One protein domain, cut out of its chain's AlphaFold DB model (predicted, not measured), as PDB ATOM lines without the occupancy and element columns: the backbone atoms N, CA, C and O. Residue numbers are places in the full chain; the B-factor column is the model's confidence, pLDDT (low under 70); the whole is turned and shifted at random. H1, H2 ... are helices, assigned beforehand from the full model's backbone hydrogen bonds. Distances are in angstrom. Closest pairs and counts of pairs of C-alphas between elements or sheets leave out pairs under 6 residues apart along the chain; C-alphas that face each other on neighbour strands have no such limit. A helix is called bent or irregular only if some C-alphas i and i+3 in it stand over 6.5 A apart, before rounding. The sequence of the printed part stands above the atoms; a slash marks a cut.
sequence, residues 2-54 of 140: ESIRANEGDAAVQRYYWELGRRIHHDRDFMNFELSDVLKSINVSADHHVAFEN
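What this domain is: This is residues 2 to 54 of the 140 residues of an uncharacterized protein of Acidimicrobiaceae bacterium TMED130 (UniProt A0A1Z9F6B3). One long helix, H2, makes one side of the domain, and three short helices close a ring of contacts with it: H1 makes a corner at its beginning, H3 packs steeply on its middle, and H4, away from H2, joins H3 back to H1. The far end of H2 reaches past the short helices, and the link of residues 27 to 34 folds back from there to H3. The printed part has 53 residues with four named helices, in the order H1, H2, H3, H4, and no named strand; the class is all helix. It is compact, with a radius of gyration of the C-alphas of 10.6 A, and spans 29 by 23 by 16 A.

Where its parts are: The longest helix, H2, holds residues 10 to 26 and measures 23.1 A from C-alpha 10 at (154.718, 187.664, 154.504) to C-alpha 26 at (153.883, 210.775, 153.798). Before it comes H1, residues 2 to 8, 9.7 A long, with C-alpha 2 at (162.641, 189.231, 148.921). After it come H3, residues 35 to 41, 9.9 A long, and H4, residues 46 to 53, 14.1 A long, which ends with C-alpha 53 at (173.619, 194.520, 146.607). H4 is neither bent nor irregular, but only just: C-alphas 46 and 49 are 6.1 A apart.

How they stand to each other: H2 touches H3 with its residues 16 to 20 alone; the closest C-alphas are those of Glu 19 and Val 38, 6.9 A apart. These two helices run opposite ways at a steep tilt of 68 degrees, only just short of about perpendicular. H2 and H1 touch only at the corner by their link, with residues 12 to 13 of H2 alone; the closest C-alphas, of Arg 5 and Val 13, are 5.9 A apart, and the tilt is a steep 53 degrees. H3 and H4 form a helical hairpin and touch, opposite ways at a shallow tilt of 29 degrees, with the C-alphas of Ser 36 and Ala 46 closest at 5.1 A. H4 and H1 only just touch, with 3 pairs of C-alphas within 8 A; the closest are those of Ser 3 and His 48, 6.2 A apart, and the tilt is a shallow 22 degrees, opposite ways. H1 and H3 are apart, and so are H2 and H4. Of the three pairs of helices that touch, leaving out H1 and H2, which touch only at the corner, two are at a shallow tilt, and the helix packing is only just mostly aligned. In H1, H2 and H3 every O i to N i+4 pair is within hydrogen-bond range; in H4 0 of 4 are, beside 5 of 5 O i to N i+3 pairs.

The domain as a whole: The C-alphas farthest apart, those of Asn 7 and Arg 28, are 29.2 A from each other. The printed part runs from residue 2 to 54 of a chain of 140 residues and has no cut. The links H1 to H2 and H3 to H4 are tight, H2 to H3 is short, and no link is long. The mean pLDDT of the printed part is 94.2, and no printed residue is under 70.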
ATOM      1  N   GLU A   2     162.618 190.704 149.047       96.00
ATOM      2  CA  GLU A   2     162.641 189.231 148.921       96.00
ATOM      3  C   GLU A   2     163.493 188.523 149.983       96.00
ATOM      4  O   GLU A   2     163.063 187.507 150.517       96.00
ATOM      5  N   SER A   3     164.611 189.114 150.418       96.88
ATOM      6  CA  SER A   3     165.355 188.602 151.582       96.88
ATOM      7  C   SER A   3     164.506 188.540 152.863       96.88
ATOM      8  O   SER A   3     164.549 187.542 153.575       96.88
ATOM      9  N   ILE A   4     163.677 189.558 153.134       97.44
ATOM     10  CA  ILE A   4     162.746 189.547 154.277       97.44
ATOM     11  C   ILE A   4     161.704 188.451 154.070       97.44
ATOM     12  O   ILE A   4     161.434 187.680 154.977       97.44
ATOM     13  N   ARG A   5     161.134 188.338 152.868       96.69
ATOM     14  CA  ARG A   5     160.118 187.321 152.593       96.69
ATOM     15  C   ARG A   5     160.635 185.902 152.816       96.69
ATOM     16  O   ARG A   5     159.961 185.121 153.475       96.69
ATOM     17  N   ALA A   6     161.822 185.599 152.295       95.75
ATOM     18  CA  ALA A   6     162.420 184.272 152.364       95.75
ATOM     19  C   ALA A   6     162.753 183.825 153.799       95.75
ATOM     20  O   ALA A   6     162.724 182.632 154.077       95.75
ATOM     21  N   ASN A   7     163.055 184.765 154.703       97.00
ATOM     22  CA  ASN A   7     163.549 184.453 156.050       97.00
ATOM     23  C   ASN A   7     162.548 184.776 157.175       97.00
ATOM     24  O   ASN A   7     162.560 184.115 158.207       97.00
ATOM     25  N   GLU A   8     161.680 185.770 156.978       97.25
ATOM     26  CA  GLU A   8     160.800 186.344 158.012       97.25
ATOM     27  C   GLU A   8     159.299 186.213 157.662       97.25
ATOM     28  O   GLU A   8     158.426 186.450 158.501       97.25
ATOM     29  N   GLY A   9     158.976 185.843 156.415       97.00
ATOM     30  CA  GLY A   9     157.612 185.599 155.938       97.00
ATOM     31  C   GLY A   9     156.787 186.849 155.591       97.00
ATOM     32  O   GLY A   9     157.202 188.001 155.748       97.00
ATOM     33  N   ASP A  10     155.565 186.619 155.101       97.00
ATOM     34  CA  ASP A  10     154.718 187.664 154.504       97.00
ATOM     35  C   ASP A  10     154.257 188.739 155.497       97.00
ATOM     36  O   ASP A  10     154.125 189.909 155.137       97.00
ATOM     37  N   ALA A  11     154.081 188.383 156.772       97.56
ATOM     38  CA  ALA A  11     153.737 189.354 157.808       97.56
ATOM     39  C   ALA A  11     154.851 190.398 158.010       97.56
ATOM     40  O   ALA A  11     154.569 191.568 158.279       97.56
ATOM     41  N   ALA A  12     156.122 190.001 157.876       98.00
ATOM     42  CA  ALA A  12     157.251 190.924 157.941       98.00
ATOM     43  C   ALA A  12     157.339 191.796 156.683       98.00
ATOM     44  O   ALA A  12     157.560 193.003 156.787       98.00
ATOM     45  N   VAL A  13     157.068 191.220 155.507       97.62
ATOM     46  CA  VAL A  13     156.952 191.975 154.251       97.62
ATOM     47  C   VAL A  13     155.875 193.051 154.356       97.62
ATOM     48  O   VAL A  13     156.121 194.182 153.946       97.62
ATOM     49  N   GLN A  14     154.709 192.739 154.927       97.44
ATOM     50  CA  GLN A  14     153.638 193.718 155.109       97.44
ATOM     51  C   GLN A  14     154.101 194.904 155.965       97.44
ATOM     52  O   GLN A  14     153.883 196.053 155.581       97.44
ATOM     53  N   ARG A  15     154.778 194.648 157.095       97.75
ATOM     54  CA  ARG A  15     155.331 195.720 157.942       97.75
ATOM     55  C   ARG A  15     156.381 196.543 157.195       97.75
ATOM     56  O   ARG A  15     156.359 197.766 157.280       97.75
ATOM     57  N   TYR A  16     157.259 195.886 156.437       97.19
ATOM     58  CA  TYR A  16     158.274 196.549 155.618       97.19
ATOM     59  C   TYR A  16     157.658 197.445 154.536       97.19
ATOM     60  O   TYR A  16     158.038 198.607 154.404       97.19
ATOM     61  N   TYR A  17     156.675 196.929 153.793       96.81
ATOM     62  CA  TYR A  17     155.935 197.679 152.778       96.81
ATOM     63  C   TYR A  17     155.242 198.905 153.382       96.81
ATOM     64  O   TYR A  17     155.348 200.005 152.839       96.81
ATOM     65  N   TRP A  18     154.587 198.730 154.532       96.00
ATOM     66  CA  TRP A  18     153.909 199.812 155.241       96.00
ATOM     67  C   TRP A  18     154.874 200.912 155.693       96.00
ATOM     68  O   TRP A  18     154.629 202.090 155.438       96.00
ATOM     69  N   GLU A  19     155.990 200.540 156.325       96.25
ATOM     70  CA  GLU A  19     156.967 201.505 156.834       96.25
ATOM     71  C   GLU A  19     157.655 202.281 155.701       96.25
ATOM     72  O   GLU A  19     157.784 203.506 155.788       96.25
ATOM     73  N   LEU A  20     158.030 201.611 154.603       95.31
ATOM     74  CA  LEU A  20     158.548 202.298 153.418       95.31
ATOM     75  C   LEU A  20     157.512 203.249 152.817       95.31
ATOM     76  O   LEU A  20     157.834 204.401 152.530       95.31
ATOM     77  N   GLY A  21     156.265 202.797 152.657       94.38
ATOM     78  CA  GLY A  21     155.182 203.625 152.129       94.38
ATOM     79  C   GLY A  21     154.957 204.881 152.973       94.38
ATOM     80  O   GLY A  21     154.826 205.979 152.428       94.38
ATOM     81  N   ARG A  22     155.001 204.752 154.305       95.00
ATOM     82  CA  ARG A  22     154.912 205.879 155.240       95.00
ATOM     83  C   ARG A  22     156.041 206.891 155.016       95.00
ATOM     84  O   ARG A  22     155.754 208.075 154.836       95.00
ATOM     85  N   ARG A  23     157.305 206.452 154.990       95.19
ATOM     86  CA  ARG A  23     158.460 207.353 154.797       95.19
ATOM     87  C   ARG A  23     158.446 208.021 153.419       95.19
ATOM     88  O   ARG A  23     158.491 209.244 153.311       95.19
ATOM     89  N   ILE A  24     158.282 207.233 152.361       94.75
ATOM     90  CA  ILE A  24     158.361 207.721 150.980       94.75
ATOM     91  C   ILE A  24     157.183 208.650 150.652       94.75
ATOM     92  O   ILE A  24     157.373 209.737 150.102       94.75
ATOM     93  N   HIS A  25     155.950 208.247 150.969       93.88
ATOM     94  CA  HIS A  25     154.761 208.970 150.514       93.88
ATOM     95  C   HIS A  25     154.292 210.054 151.487       93.88
ATOM     96  O   HIS A  25     153.897 211.134 151.036       93.88
ATOM     97  N   HIS A  26     154.347 209.805 152.800       93.31
ATOM     98  CA  HIS A  26     153.883 210.775 153.798       93.31
ATOM     99  C   HIS A  26     155.000 211.685 154.293       93.31
ATOM    100  O   HIS A  26     154.801 212.900 154.315       93.31
ATOM    101  N   ASP A  27     156.166 211.132 154.634       93.31
ATOM    102  CA  ASP A  27     157.295 211.952 155.101       93.31
ATOM    103  C   ASP A  27     158.023 212.645 153.942       93.31
ATOM    104  O   ASP A  27     158.818 213.553 154.171       93.31
ATOM    105  N   ARG A  28     157.701 212.265 152.693       89.69
ATOM    106  CA  ARG A  28     158.345 212.767 151.465       89.69
ATOM    107  C   ARG A  28     159.852 212.539 151.475       89.69
ATOM    108  O   ARG A  28     160.607 213.278 150.846       89.69
ATOM    109  N   ASP A  29     160.255 211.485 152.168       87.25
ATOM    110  CA  ASP A  29     161.627 211.055 152.308       87.25
ATOM    111  C   ASP A  29     161.883 209.943 151.283       87.25
ATOM    112  O   ASP A  29     161.670 208.755 151.534       87.25
ATOM    113  N   PHE A  30     162.214 210.355 150.056       84.75
ATOM    114  CA  PHE A  30     162.369 209.489 148.885       84.75
ATOM    115  C   PHE A  30     163.656 208.655 148.967       84.75
ATOM    116  O   PHE A  30     164.587 208.873 148.198       84.75
ATOM    117  N   MET A  31     163.685 207.692 149.891       84.31
ATOM    118  CA  MET A  31     164.847 206.845 150.190       84.31
ATOM    119  C   MET A  31     166.060 207.616 150.740       84.31
ATOM    120  O   MET A  31     167.176 207.113 150.673       84.31
ATOM    121  N   ASN A  32     165.868 208.805 151.320       90.31
ATOM    122  CA  ASN A  32     166.919 209.534 152.036       90.31
ATOM    123  C   ASN A  32     166.893 209.179 153.541       90.31
ATOM    124  O   ASN A  32     166.951 210.033 154.425       90.31
ATOM    125  N   PHE A  33     166.823 207.874 153.814       88.44
ATOM    126  CA  PHE A  33     166.885 207.276 155.142       88.44
ATOM    127  C   PHE A  33     167.728 206.002 155.115       88.44
ATOM    128  O   PHE A  33     167.825 205.319 154.094       88.44
ATOM    129  N   GLU A  34     168.256 205.624 156.275       90.38
ATOM    130  CA  GLU A  34     168.986 204.371 156.427       90.38
ATOM    131  C   GLU A  34     168.022 203.173 156.420       90.38
ATOM    132  O   GLU A  34     167.061 203.107 157.196       90.38
ATOM    133  N   LEU A  35     168.279 202.187 155.553       90.19
ATOM    134  CA  LEU A  35     167.483 200.952 155.499       90.19
ATOM    135  C   LEU A  35     167.561 200.164 156.812       90.19
ATOM    136  O   LEU A  35     166.581 199.543 157.215       90.19
ATOM    137  N   SER A  36     168.690 200.228 157.516       91.31
ATOM    138  CA  SER A  36     168.861 199.611 158.835       91.31
ATOM    139  C   SER A  36     167.859 200.151 159.866       91.31
ATOM    140  O   SER A  36     167.314 199.370 160.648       91.31
ATOM    141  N   ASP A  37     167.526 201.445 159.820       92.88
ATOM    142  CA  ASP A  37     166.508 202.044 160.690       92.88
ATOM    143  C   ASP A  37     165.098 201.554 160.349       92.88
ATOM    144  O   ASP A  37     164.273 201.364 161.247       92.88
ATOM    145  N   VAL A  38     164.802 201.332 159.062       95.00
ATOM    146  CA  VAL A  38     163.539 200.710 158.631       95.00
ATOM    147  C   VAL A  38     163.442 199.299 159.202       95.00
ATOM    148  O   VAL A  38     162.468 198.983 159.884       95.00
ATOM    149  N   LEU A  39     164.468 198.473 158.985       96.25
ATOM    150  CA  LEU A  39     164.515 197.079 159.440       96.25
ATOM    151  C   LEU A  39     164.369 196.978 160.965       96.25
ATOM    152  O   LEU A  39     163.549 196.207 161.468       96.25
ATOM    153  N   LYS A  40     165.074 197.839 161.705       96.19
ATOM    154  CA  LYS A  40     164.955 197.931 163.163       96.19
ATOM    155  C   LYS A  40     163.540 198.312 163.603       96.19
ATOM    156  O   LYS A  40     163.019 197.710 164.539       96.19
ATOM    157  N   SER A  41     162.901 199.275 162.935       96.00
ATOM    158  CA  SER A  41     161.552 199.738 163.302       96.00
ATOM    159  C   SER A  41     160.467 198.668 163.138       96.00
ATOM    160  O   SER A  41     159.487 198.670 163.881       96.00
ATOM    161  N   ILE A  42     160.661 197.718 162.218       96.62
ATOM    162  CA  ILE A  42     159.731 196.603 161.983       96.62
ATOM    163  C   ILE A  42     160.140 195.306 162.704       96.62
ATOM    164  O   ILE A  42     159.492 194.272 162.502       96.62
ATOM    165  N   ASN A  43     161.184 195.384 163.540       96.38
ATOM    166  CA  ASN A  43     161.740 194.300 164.347       96.38
ATOM    167  C   ASN A  43     162.182 193.080 163.514       96.38
ATOM    168  O   ASN A  43     161.779 191.954 163.802       96.38
ATOM    169  N   VAL A  44     162.985 193.319 162.472       97.00
ATOM    170  CA  VAL A  44     163.683 192.272 161.696       97.00
ATOM    171  C   VAL A  44     165.193 192.521 161.706       97.00
ATOM    172  O   VAL A  44     165.638 193.613 162.075       97.00
ATOM    173  N   SER A  45     165.991 191.524 161.307       96.06
ATOM    174  CA  SER A  45     167.452 191.667 161.290       96.06
ATOM    175  C   SER A  45     167.905 192.830 160.401       96.06
ATOM    176  O   SER A  45     167.468 192.972 159.256       96.06
ATOM    177  N   ALA A  46     168.836 193.644 160.910       94.12
ATOM    178  CA  ALA A  46     169.479 194.692 160.124       94.12
ATOM    179  C   ALA A  46     170.298 194.109 158.962       94.12
ATOM    180  O   ALA A  46     170.499 194.798 157.964       94.12
ATOM    181  N   ASP A  47     170.712 192.841 159.043       93.12
ATOM    182  CA  ASP A  47     171.514 192.177 158.011       93.12
ATOM    183  C   ASP A  47     170.772 192.055 156.677       93.12
ATOM    184  O   ASP A  47     171.412 191.961 155.637       93.12
ATOM    185  N   HIS A  48     169.439 192.170 156.648       95.56
ATOM    186  CA  HIS A  48     168.691 192.210 155.388       95.56
ATOM    187  C   HIS A  48     169.095 193.364 154.459       95.56
ATOM    188  O   HIS A  48     168.801 193.294 153.266       95.56
ATOM    189  N   HIS A  49     169.772 194.409 154.954       91.25
ATOM    190  CA  HIS A  49     170.276 195.481 154.093       91.25
ATOM    191  C   HIS A  49     171.317 194.978 153.080       91.25
ATOM    192  O   HIS A  49     171.379 195.518 151.979       91.25
ATOM    193  N   VAL A  50     172.079 193.919 153.394       91.75
ATOM    194  CA  VAL A  50     173.092 193.370 152.471       91.75
ATOM    195  C   VAL A  50     172.456 192.798 151.206       91.75
ATOM    196  O   VAL A  50     173.096 192.737 150.161       91.75
ATOM    197  N   ALA A  51     171.173 192.426 151.273       93.81
ATOM    198  CA  ALA A  51     170.423 191.942 150.124       93.81
ATOM    199  C   ALA A  51     170.198 193.017 149.053       93.81
ATOM    200  O   ALA A  51     169.808 192.670 147.945       93.81
ATOM    201  N   PHE A  52     170.414 194.298 149.370       89.31
ATOM    202  CA  PHE A  52     170.313 195.388 148.399       89.31
ATOM    203  C   PHE A  52     171.332 195.246 147.260       89.31
ATOM    204  O   PHE A  52     171.001 195.525 146.115       89.31
ATOM    205  N   GLU A  53     172.532 194.748 147.570       90.38
ATOM    206  CA  GLU A  53     173.619 194.520 146.607       90.38
ATOM    207  C   GLU A  53     173.739 193.037 146.201       90.38
ATOM    208  O   GLU A  53     174.705 192.647 145.545       90.38
ATOM    209  N   ASN A  54     172.793 192.179 146.612       93.31
ATOM    210  CA  ASN A  54     172.830 190.752 146.293       93.31
ATOM    211  C   ASN A  54     171.987 190.446 145.036       93.31
ATOM    212  O   ASN A  54     170.755 190.419 145.135       93.31
TER     213      ASN A  54